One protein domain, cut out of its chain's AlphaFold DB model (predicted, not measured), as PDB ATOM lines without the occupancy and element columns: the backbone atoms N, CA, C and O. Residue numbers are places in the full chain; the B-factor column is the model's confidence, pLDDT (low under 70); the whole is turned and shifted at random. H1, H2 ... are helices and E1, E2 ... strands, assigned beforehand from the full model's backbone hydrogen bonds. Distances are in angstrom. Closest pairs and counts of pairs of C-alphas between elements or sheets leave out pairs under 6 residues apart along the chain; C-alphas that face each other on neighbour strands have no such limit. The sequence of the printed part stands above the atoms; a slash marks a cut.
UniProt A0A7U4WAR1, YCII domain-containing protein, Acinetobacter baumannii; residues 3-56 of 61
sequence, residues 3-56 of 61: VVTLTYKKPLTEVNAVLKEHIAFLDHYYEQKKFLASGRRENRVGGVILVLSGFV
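Overview. This is residues 3 to 56 of the 61 residues of the protein "YCII domain-containing protein" of Acinetobacter baumannii (UniProt A0A7U4WAR1). What shape is this? A small antiparallel sheet, E1 E3 E2, has H2 over one face and H1 beyond it. How is it built? The printed part has 54 residues, mixed, with E1, H1, H2, E2, E3 in chain order; E1, H1 H2, E2 is a split strand-helix-strand unit, E3 between its strands, its crossover right-handed. It is elongated, 34 by 20 by 15 A, and only just compact, close to loose, radius of gyration of the C-alphas 11.7 A.

Arrangement. How do strands pair? N 4 of E1, residues 3 to 5, is 2.8 A from O 49 of antiparallel E3, residues 47 to 51. E2, residues 35 to 40, and E3 form a hairpin; N 36 and O 50 are 2.8 A apart. Where are helices? H2, residues 19 to 31, is on the sheet, and H1, residues 12 to 17, meets it only through their link.

Along the chain. Where does E1 begin? C-alpha 3 is at (82.743, 71.979, -8.876). Where does E3 end? C-alpha 51 is at (87.730, 73.946, -12.333).

Size, cuts and confidence. Any cut? The printed part has no cut. Low confidence? No printed residue is under 70.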
ATOM      1  N   VAL A   3      83.618  72.911  -8.159       95.88
ATOM      2  CA  VAL A   3      82.743  71.979  -8.876       95.88
ATOM      3  C   VAL A   3      81.570  72.763  -9.447       95.88
ATOM      4  O   VAL A   3      80.790  73.352  -8.701       95.88
ATOM      5  N   VAL A   4      81.444  72.766 -10.771       95.75
ATOM      6  CA  VAL A   4      80.330  73.387 -11.488       95.75
ATOM      7  C   VAL A   4      79.384  72.292 -11.954       95.75
ATOM      8  O   VAL A   4      79.772  71.416 -12.725       95.75
ATOM      9  N   THR A   5      78.130  72.358 -11.512       96.69
ATOM     10  CA  THR A   5      77.078  71.425 -11.925       96.69
ATOM     11  C   THR A   5      76.171  72.091 -12.948       96.69
ATOM     12  O   THR A   5      75.639  73.175 -12.720       96.69
ATOM     13  N   LEU A   6      75.973  71.419 -14.075       96.19
ATOM     14  CA  LEU A   6      75.117  71.854 -15.168       96.19
ATOM     15  C   LEU A   6      73.813  71.049 -15.155       96.19
ATOM     16  O   LEU A   6      73.795  69.859 -14.815       96.19
ATOM     17  N   THR A   7      72.737  71.691 -15.602       96.75
ATOM     18  CA  THR A   7      71.437  71.062 -15.857       96.75
ATOM     19  C   THR A   7      71.014  71.411 -17.275       96.75
ATOM     20  O   THR A   7      71.010  72.584 -17.655       96.75
ATOM     21  N   TYR A   8      70.682  70.402 -18.074       95.94
ATOM     22  CA  TYR A   8      70.176  70.613 -19.423       95.94
ATOM     23  C   TYR A   8      68.780  71.239 -19.362       95.94
ATOM     24  O   TYR A   8      67.911  70.775 -18.631       95.94
ATOM     25  N   LYS A   9      68.570  72.304 -20.139       96.56
ATOM     26  CA  LYS A   9      67.279  73.011 -20.249       96.56
ATOM     27  C   LYS A   9      66.498  72.641 -21.512       96.56
ATOM     28  O   LYS A   9      65.417  73.171 -21.748       96.56
ATOM     29  N   LYS A  10      67.078  71.779 -22.346       96.00
ATOM     30  CA  LYS A  10      66.560  71.343 -23.642       96.00
ATOM     31  C   LYS A  10      66.580  69.814 -23.721       96.00
ATOM     32  O   LYS A  10      67.345  69.196 -22.973       96.00
ATOM     33  N   PRO A  11      65.769  69.208 -24.603       96.75
ATOM     34  CA  PRO A  11      65.808  67.774 -24.862       96.75
ATOM     35  C   PRO A  11      67.214  67.282 -25.217       96.75
ATOM     36  O   PRO A  11      68.021  67.998 -25.812       96.75
ATOM     37  N   LEU A  12      67.498  66.019 -24.891       95.38
ATOM     38  CA  LEU A  12      68.822  65.430 -25.096       95.38
ATOM     39  C   LEU A  12      69.237  65.397 -26.578       95.38
ATOM     40  O   LEU A  12      70.426  65.444 -26.876       95.38
ATOM     41  N   THR A  13      68.278  65.344 -27.504       97.19
ATOM     42  CA  THR A  13      68.519  65.419 -28.953       97.19
ATOM     43  C   THR A  13      69.157  66.747 -29.358       97.19
ATOM     44  O   THR A  13      70.171  66.736 -30.048       97.19
ATOM     45  N   GLU A  14      68.634  67.875 -28.868       97.50
ATOM     46  CA  GLU A  14      69.202  69.211 -29.102       97.50
ATOM     47  C   GLU A  14      70.576  69.361 -28.439       97.50
ATOM     48  O   GLU A  14      71.504  69.891 -29.042       97.50
ATOM     49  N   VAL A  15      70.743  68.837 -27.219       95.69
ATOM     50  CA  VAL A  15      72.042  68.845 -26.525       95.69
ATOM     51  C   VAL A  15      73.089  68.041 -27.299       95.69
ATOM     52  O   VAL A  15      74.227  68.478 -27.444       95.69
ATOM     53  N   ASN A  16      72.719  66.862 -27.802       95.19
ATOM     54  CA  ASN A  16      73.626  66.020 -28.576       95.19
ATOM     55  C   ASN A  16      73.960  66.639 -29.943       95.19
ATOM     56  O   ASN A  16      75.057  66.402 -30.444       95.19
ATOM     57  N   ALA A  17      73.055  67.435 -30.527       97.94
ATOM     58  CA  ALA A  17      73.290  68.121 -31.798       97.94
ATOM     59  C   ALA A  17      74.465  69.113 -31.726       97.94
ATOM     60  O   ALA A  17      75.134  69.310 -32.733       97.94
ATOM     61  N   VAL A  18      74.746  69.666 -30.539       96.56
ATOM     62  CA  VAL A  18      75.858  70.605 -30.285       96.56
ATOM     63  C   VAL A  18      77.016  69.983 -29.491       96.56
ATOM     64  O   VAL A  18      77.817  70.675 -28.855       96.56
ATOM     65  N   LEU A  19      77.095  68.647 -29.445       95.25
ATOM     66  CA  LEU A  19      78.085  67.951 -28.618       95.25
ATOM     67  C   LEU A  19      79.524  68.223 -29.077       95.25
ATOM     68  O   LEU A  19      80.422  68.277 -28.241       95.25
ATOM     69  N   LYS A  20      79.751  68.404 -30.384       97.94
ATOM     70  CA  LYS A  20      81.091  68.669 -30.932       97.94
ATOM     71  C   LYS A  20      81.609  70.034 -30.490       97.94
ATOM     72  O   LYS A  20      82.744  70.147 -30.044       97.94
ATOM     73  N   GLU A  21      80.756  71.045 -30.554       98.31
ATOM     74  CA  GLU A  21      81.030  72.408 -30.112       98.31
ATOM     75  C   GLU A  21      81.272  72.442 -28.601       98.31
ATOM     76  O   GLU A  21      82.185  73.117 -28.129       98.31
ATOM     77  N   HIS A  22      80.505  71.657 -27.836       96.81
ATOM     78  CA  HIS A  22      80.739  71.505 -26.404       96.81
ATOM     79  C   HIS A  22      82.100  70.863 -26.095       96.81
ATOM     80  O   HIS A  22      82.784  71.327 -25.188       96.81
ATOM     81  N   ILE A  23      82.516  69.833 -26.841       97.81
ATOM     82  CA  ILE A  23      83.840  69.211 -26.674       97.81
ATOM     83  C   ILE A  23      84.948  70.218 -26.996       97.81
ATOM     84  O   ILE A  23      85.838  70.401 -26.175       97.81
ATOM     85  N   ALA A  24      84.840  70.953 -28.107       98.56
ATOM     86  CA  ALA A  24      85.813  71.990 -28.463       98.56
ATOM     87  C   ALA A  24      85.919  73.090 -27.388       98.56
ATOM     88  O   ALA A  24      87.012  73.561 -27.076       98.56
ATOM     89  N   PHE A  25      84.792  73.470 -26.775       98.12
ATOM     90  CA  PHE A  25      84.785  74.359 -25.614       98.12
ATOM     91  C   PHE A  25      85.572  73.761 -24.439       98.12
ATOM     92  O   PHE A  25      86.381  74.463 -23.840       98.12
ATOM     93  N   LEU A  26      85.367  72.483 -24.103       98.31
ATOM     94  CA  LEU A  26      86.095  71.827 -23.013       98.31
ATOM     95  C   LEU A  26      87.604  71.764 -23.300       98.31
ATOM     96  O   LEU A  26      88.391  72.152 -22.436       98.31
ATOM     97  N   ASP A  27      87.993  71.353 -24.509       98.56
ATOM     98  CA  ASP A  27      89.391  71.236 -24.945       98.56
ATOM     99  C   ASP A  27      90.134  72.569 -24.827       98.56
ATOM    100  O   ASP A  27      91.201  72.631 -24.214       98.56
ATOM    101  N   HIS A  28      89.513  73.666 -25.273       98.31
ATOM    102  CA  HIS A  28      90.069  75.014 -25.140       98.31
ATOM    103  C   HIS A  28      90.459  75.368 -23.691       98.31
ATOM    104  O   HIS A  28      91.475  76.030 -23.452       98.31
ATOM    105  N   TYR A  29      89.673  74.938 -22.697       97.50
ATOM    106  CA  TYR A  29      89.957  75.197 -21.280       97.50
ATOM    107  C   TYR A  29      90.855  74.143 -20.624       97.50
ATOM    108  O   TYR A  29      91.514  74.455 -19.622       97.50
ATOM    109  N   TYR A  30      90.925  72.931 -21.178       98.00
ATOM    110  CA  TYR A  30      91.935  71.944 -20.804       98.00
ATOM    111  C   TYR A  30      93.336  72.387 -21.224       98.00
ATOM    112  O   TYR A  30      94.251  72.345 -20.402       98.00
ATOM    113  N   GLU A  31      93.504  72.897 -22.446       98.19
ATOM    114  CA  GLU A  31      94.782  73.430 -22.947       98.19
ATOM    115  C   GLU A  31      95.316  74.566 -22.064       98.19
ATOM    116  O   GLU A  31      96.510  74.655 -21.779       98.19
ATOM    117  N   GLN A  32      94.414  75.397 -21.536       96.94
ATOM    118  CA  GLN A  32      94.743  76.474 -20.600       96.94
ATOM    119  C   GLN A  32      94.957  76.009 -19.153       96.94
ATOM    120  O   GLN A  32      95.202  76.841 -18.280       96.94
ATOM    121  N   LYS A  33      94.828  74.706 -18.869       95.25
ATOM    122  CA  LYS A  33      94.901  74.119 -17.519       95.25
ATOM    123  C   LYS A  33      93.897  74.737 -16.530       95.25
ATOM    124  O   LYS A  33      94.126  74.747 -15.320       95.25
ATOM    125  N   LYS A  34      92.776  75.260 -17.042       95.75
ATOM    126  CA  LYS A  34      91.686  75.843 -16.240       95.75
ATOM    127  C   LYS A  34      90.699  74.770 -15.795       95.75
ATOM    128  O   LYS A  34      90.244  74.793 -14.651       95.75
ATOM    129  N   PHE A  35      90.379  73.828 -16.680       97.12
ATOM    130  CA  PHE A  35      89.567  72.656 -16.351       97.12
ATOM    131  C   PHE A  35      90.472  71.478 -16.005       97.12
ATOM    132  O   PHE A  35      91.489  71.255 -16.655       97.12
ATOM    133  N   LEU A  36      90.105  70.730 -14.964       96.88
ATOM    134  CA  LEU A  36      90.817  69.521 -14.545       96.88
ATOM    135  C   LEU A  36      90.078  68.251 -14.960       96.88
ATOM    136  O   LEU A  36      90.701  67.255 -15.303       96.88
ATOM    137  N   ALA A  37      88.747  68.282 -14.935       97.69
ATOM    138  CA  ALA A  37      87.905  67.172 -15.353       97.69
ATOM    139  C   ALA A  37      86.531  67.687 -15.785       97.69
ATOM    140  O   ALA A  37      86.092  68.759 -15.370       97.69
ATOM    141  N   SER A  38      85.842  66.910 -16.609       97.94
ATOM    142  CA  SER A  38      84.462  67.162 -16.990       97.94
ATOM    143  C   SER A  38      83.781  65.834 -17.291       97.94
ATOM    144  O   SER A  38      84.436  64.833 -17.581       97.94
ATOM    145  N   GLY A  39      82.461  65.798 -17.164       96.56
ATOM    146  CA  GLY A  39      81.705  64.574 -17.363       96.56
ATOM    147  C   GLY A  39      80.208  64.812 -17.400       96.56
ATOM    148  O   GLY A  39      79.702  65.866 -17.018       96.56
ATOM    149  N   ARG A  40      79.479  63.807 -17.875       95.81
ATOM    150  CA  ARG A  40      78.013  63.811 -17.919       95.81
ATOM    151  C   ARG A  40      77.493  63.263 -16.593       95.81
ATOM    152  O   ARG A  40      78.091  62.351 -16.032       95.81
ATOM    153  N   ARG A  41      76.382  63.802 -16.098       95.00
ATOM    154  CA  ARG A  41      75.713  63.278 -14.899       95.00
ATOM    155  C   ARG A  41      74.996  61.965 -15.215       95.00
ATOM    156  O   ARG A  41      74.553  61.752 -16.351       95.00
ATOM    157  N   GLU A  42      74.834  61.127 -14.194       90.75
ATOM    158  CA  GLU A  42      73.946  59.965 -14.253       90.75
ATOM    159  C   GLU A  42      72.519  60.413 -14.625       90.75
ATOM    160  O   GLU A  42      72.109  61.540 -14.329       90.75
ATOM    161  N   ASN A  43      71.793  59.578 -15.376       91.06
ATOM    162  CA  ASN A  43      70.498  59.896 -16.003       91.06
ATOM    163  C   ASN A  43      70.519  60.993 -17.088       91.06
ATOM    164  O   ASN A  43      69.464  61.424 -17.542       91.06
ATOM    165  N   ARG A  44      71.702  61.430 -17.557       91.81
ATOM    166  CA  ARG A  44      71.873  62.355 -18.704       91.81
ATOM    167  C   ARG A  44      71.105  63.685 -18.568       91.81
ATOM    168  O   ARG A  44      70.734  64.280 -19.574       91.81
ATOM    169  N   VAL A  45      70.928  64.188 -17.346       96.19
ATOM    170  CA  VAL A  45      70.222  65.461 -17.059       96.19
ATOM    171  C   VAL A  45      71.132  66.694 -17.059       96.19
ATOM    172  O   VAL A  45      70.682  67.815 -16.824       96.19
ATOM    173  N   GLY A  46      72.432  66.508 -17.277       96.62
ATOM    174  CA  GLY A  46      73.408  67.584 -17.231       96.62
ATOM    175  C   GLY A  46      74.844  67.082 -17.229       96.62
ATOM    176  O   GLY A  46      75.126  65.940 -17.601       96.62
ATOM    177  N   GLY A  47      75.750  67.932 -16.757       97.06
ATOM    178  CA  GLY A  47      77.176  67.641 -16.662       97.06
ATOM    179  C   GLY A  47      77.805  68.217 -15.402       97.06
ATOM    180  O   GLY A  47      77.157  68.933 -14.641       97.06
ATOM    181  N   VAL A  48      79.065  67.877 -15.191       97.75
ATOM    182  CA  VAL A  48      79.921  68.412 -14.139       97.75
ATOM    183  C   VAL A  48      81.213  68.879 -14.790       97.75
ATOM    184  O   VAL A  48      81.731  68.203 -15.678       97.75
ATOM    185  N   ILE A  49      81.727  70.023 -14.348       97.81
ATOM    186  CA  ILE A  49      83.054  70.521 -14.706       97.81
ATOM    187  C   ILE A  49      83.806  70.820 -13.410       97.81
ATOM    188  O   ILE A  49      83.295  71.500 -12.520       97.81
ATOM    189  N   LEU A  50      85.023  70.302 -13.306       97.31
ATOM    190  CA  LEU A  50      85.942  70.546 -12.207       97.31
ATOM    191  C   LEU A  50      86.963  71.604 -12.641       97.31
ATOM    192  O   LEU A  50      87.737  71.380 -13.571       97.31
ATOM    193  N   VAL A  51      86.965  72.747 -11.959       96.69
ATOM    194  CA  VAL A  51      87.730  73.946 -12.333       96.69
ATOM    195  C   VAL A  51      88.799  74.252 -11.288       96.69
ATOM    196  O   VAL A  51      88.553  74.180 -10.077       96.69
ATOM    197  N   LEU A  52      89.994  74.629 -11.740       94.88
ATOM    198  CA  LEU A  52      91.055  75.098 -10.859       94.88
ATOM    199  C   LEU A  52      90.696  76.484 -10.299       94.88
ATOM    200  O   LEU A  52      90.468  77.436 -11.042       94.88
ATOM    201  N   SER A  53      90.641  76.605  -8.969       89.50
ATOM    202  CA  SER A  53      90.093  77.795  -8.295       89.50
ATOM    203  C   SER A  53      90.879  79.079  -8.551       89.50
ATOM    204  O   SER A  53      90.279  80.144  -8.527       89.50
ATOM    205  N   GLY A  54      92.181  78.994  -8.846       88.44
ATOM    206  CA  GLY A  54      93.018  80.169  -9.125       88.44
ATOM    207  C   GLY A  54      92.631  80.951 -10.388       88.44
ATOM    208  O   GLY A  54      93.131  82.050 -10.591       88.44
ATOM    209  N   PHE A  55      91.745  80.408 -11.227       81.62
ATOM    210  CA  PHE A  55      91.262  81.056 -12.450       81.62
ATOM    211  C   PHE A  55      89.824  81.560 -12.352       81.62
ATOM    212  O   PHE A  55      89.295  82.099 -13.325       81.62
ATOM    213  N   VAL A  56      89.172  81.368 -11.206       78.00
ATOM    214  CA  VAL A  56      87.831  81.897 -10.984       78.00
ATOM    215  C   VAL A  56      87.974  83.292 -10.402       78.00
ATOM    216  O   VAL A  56      88.574  83.464  -9.346       78.00
TER     217      VAL A  56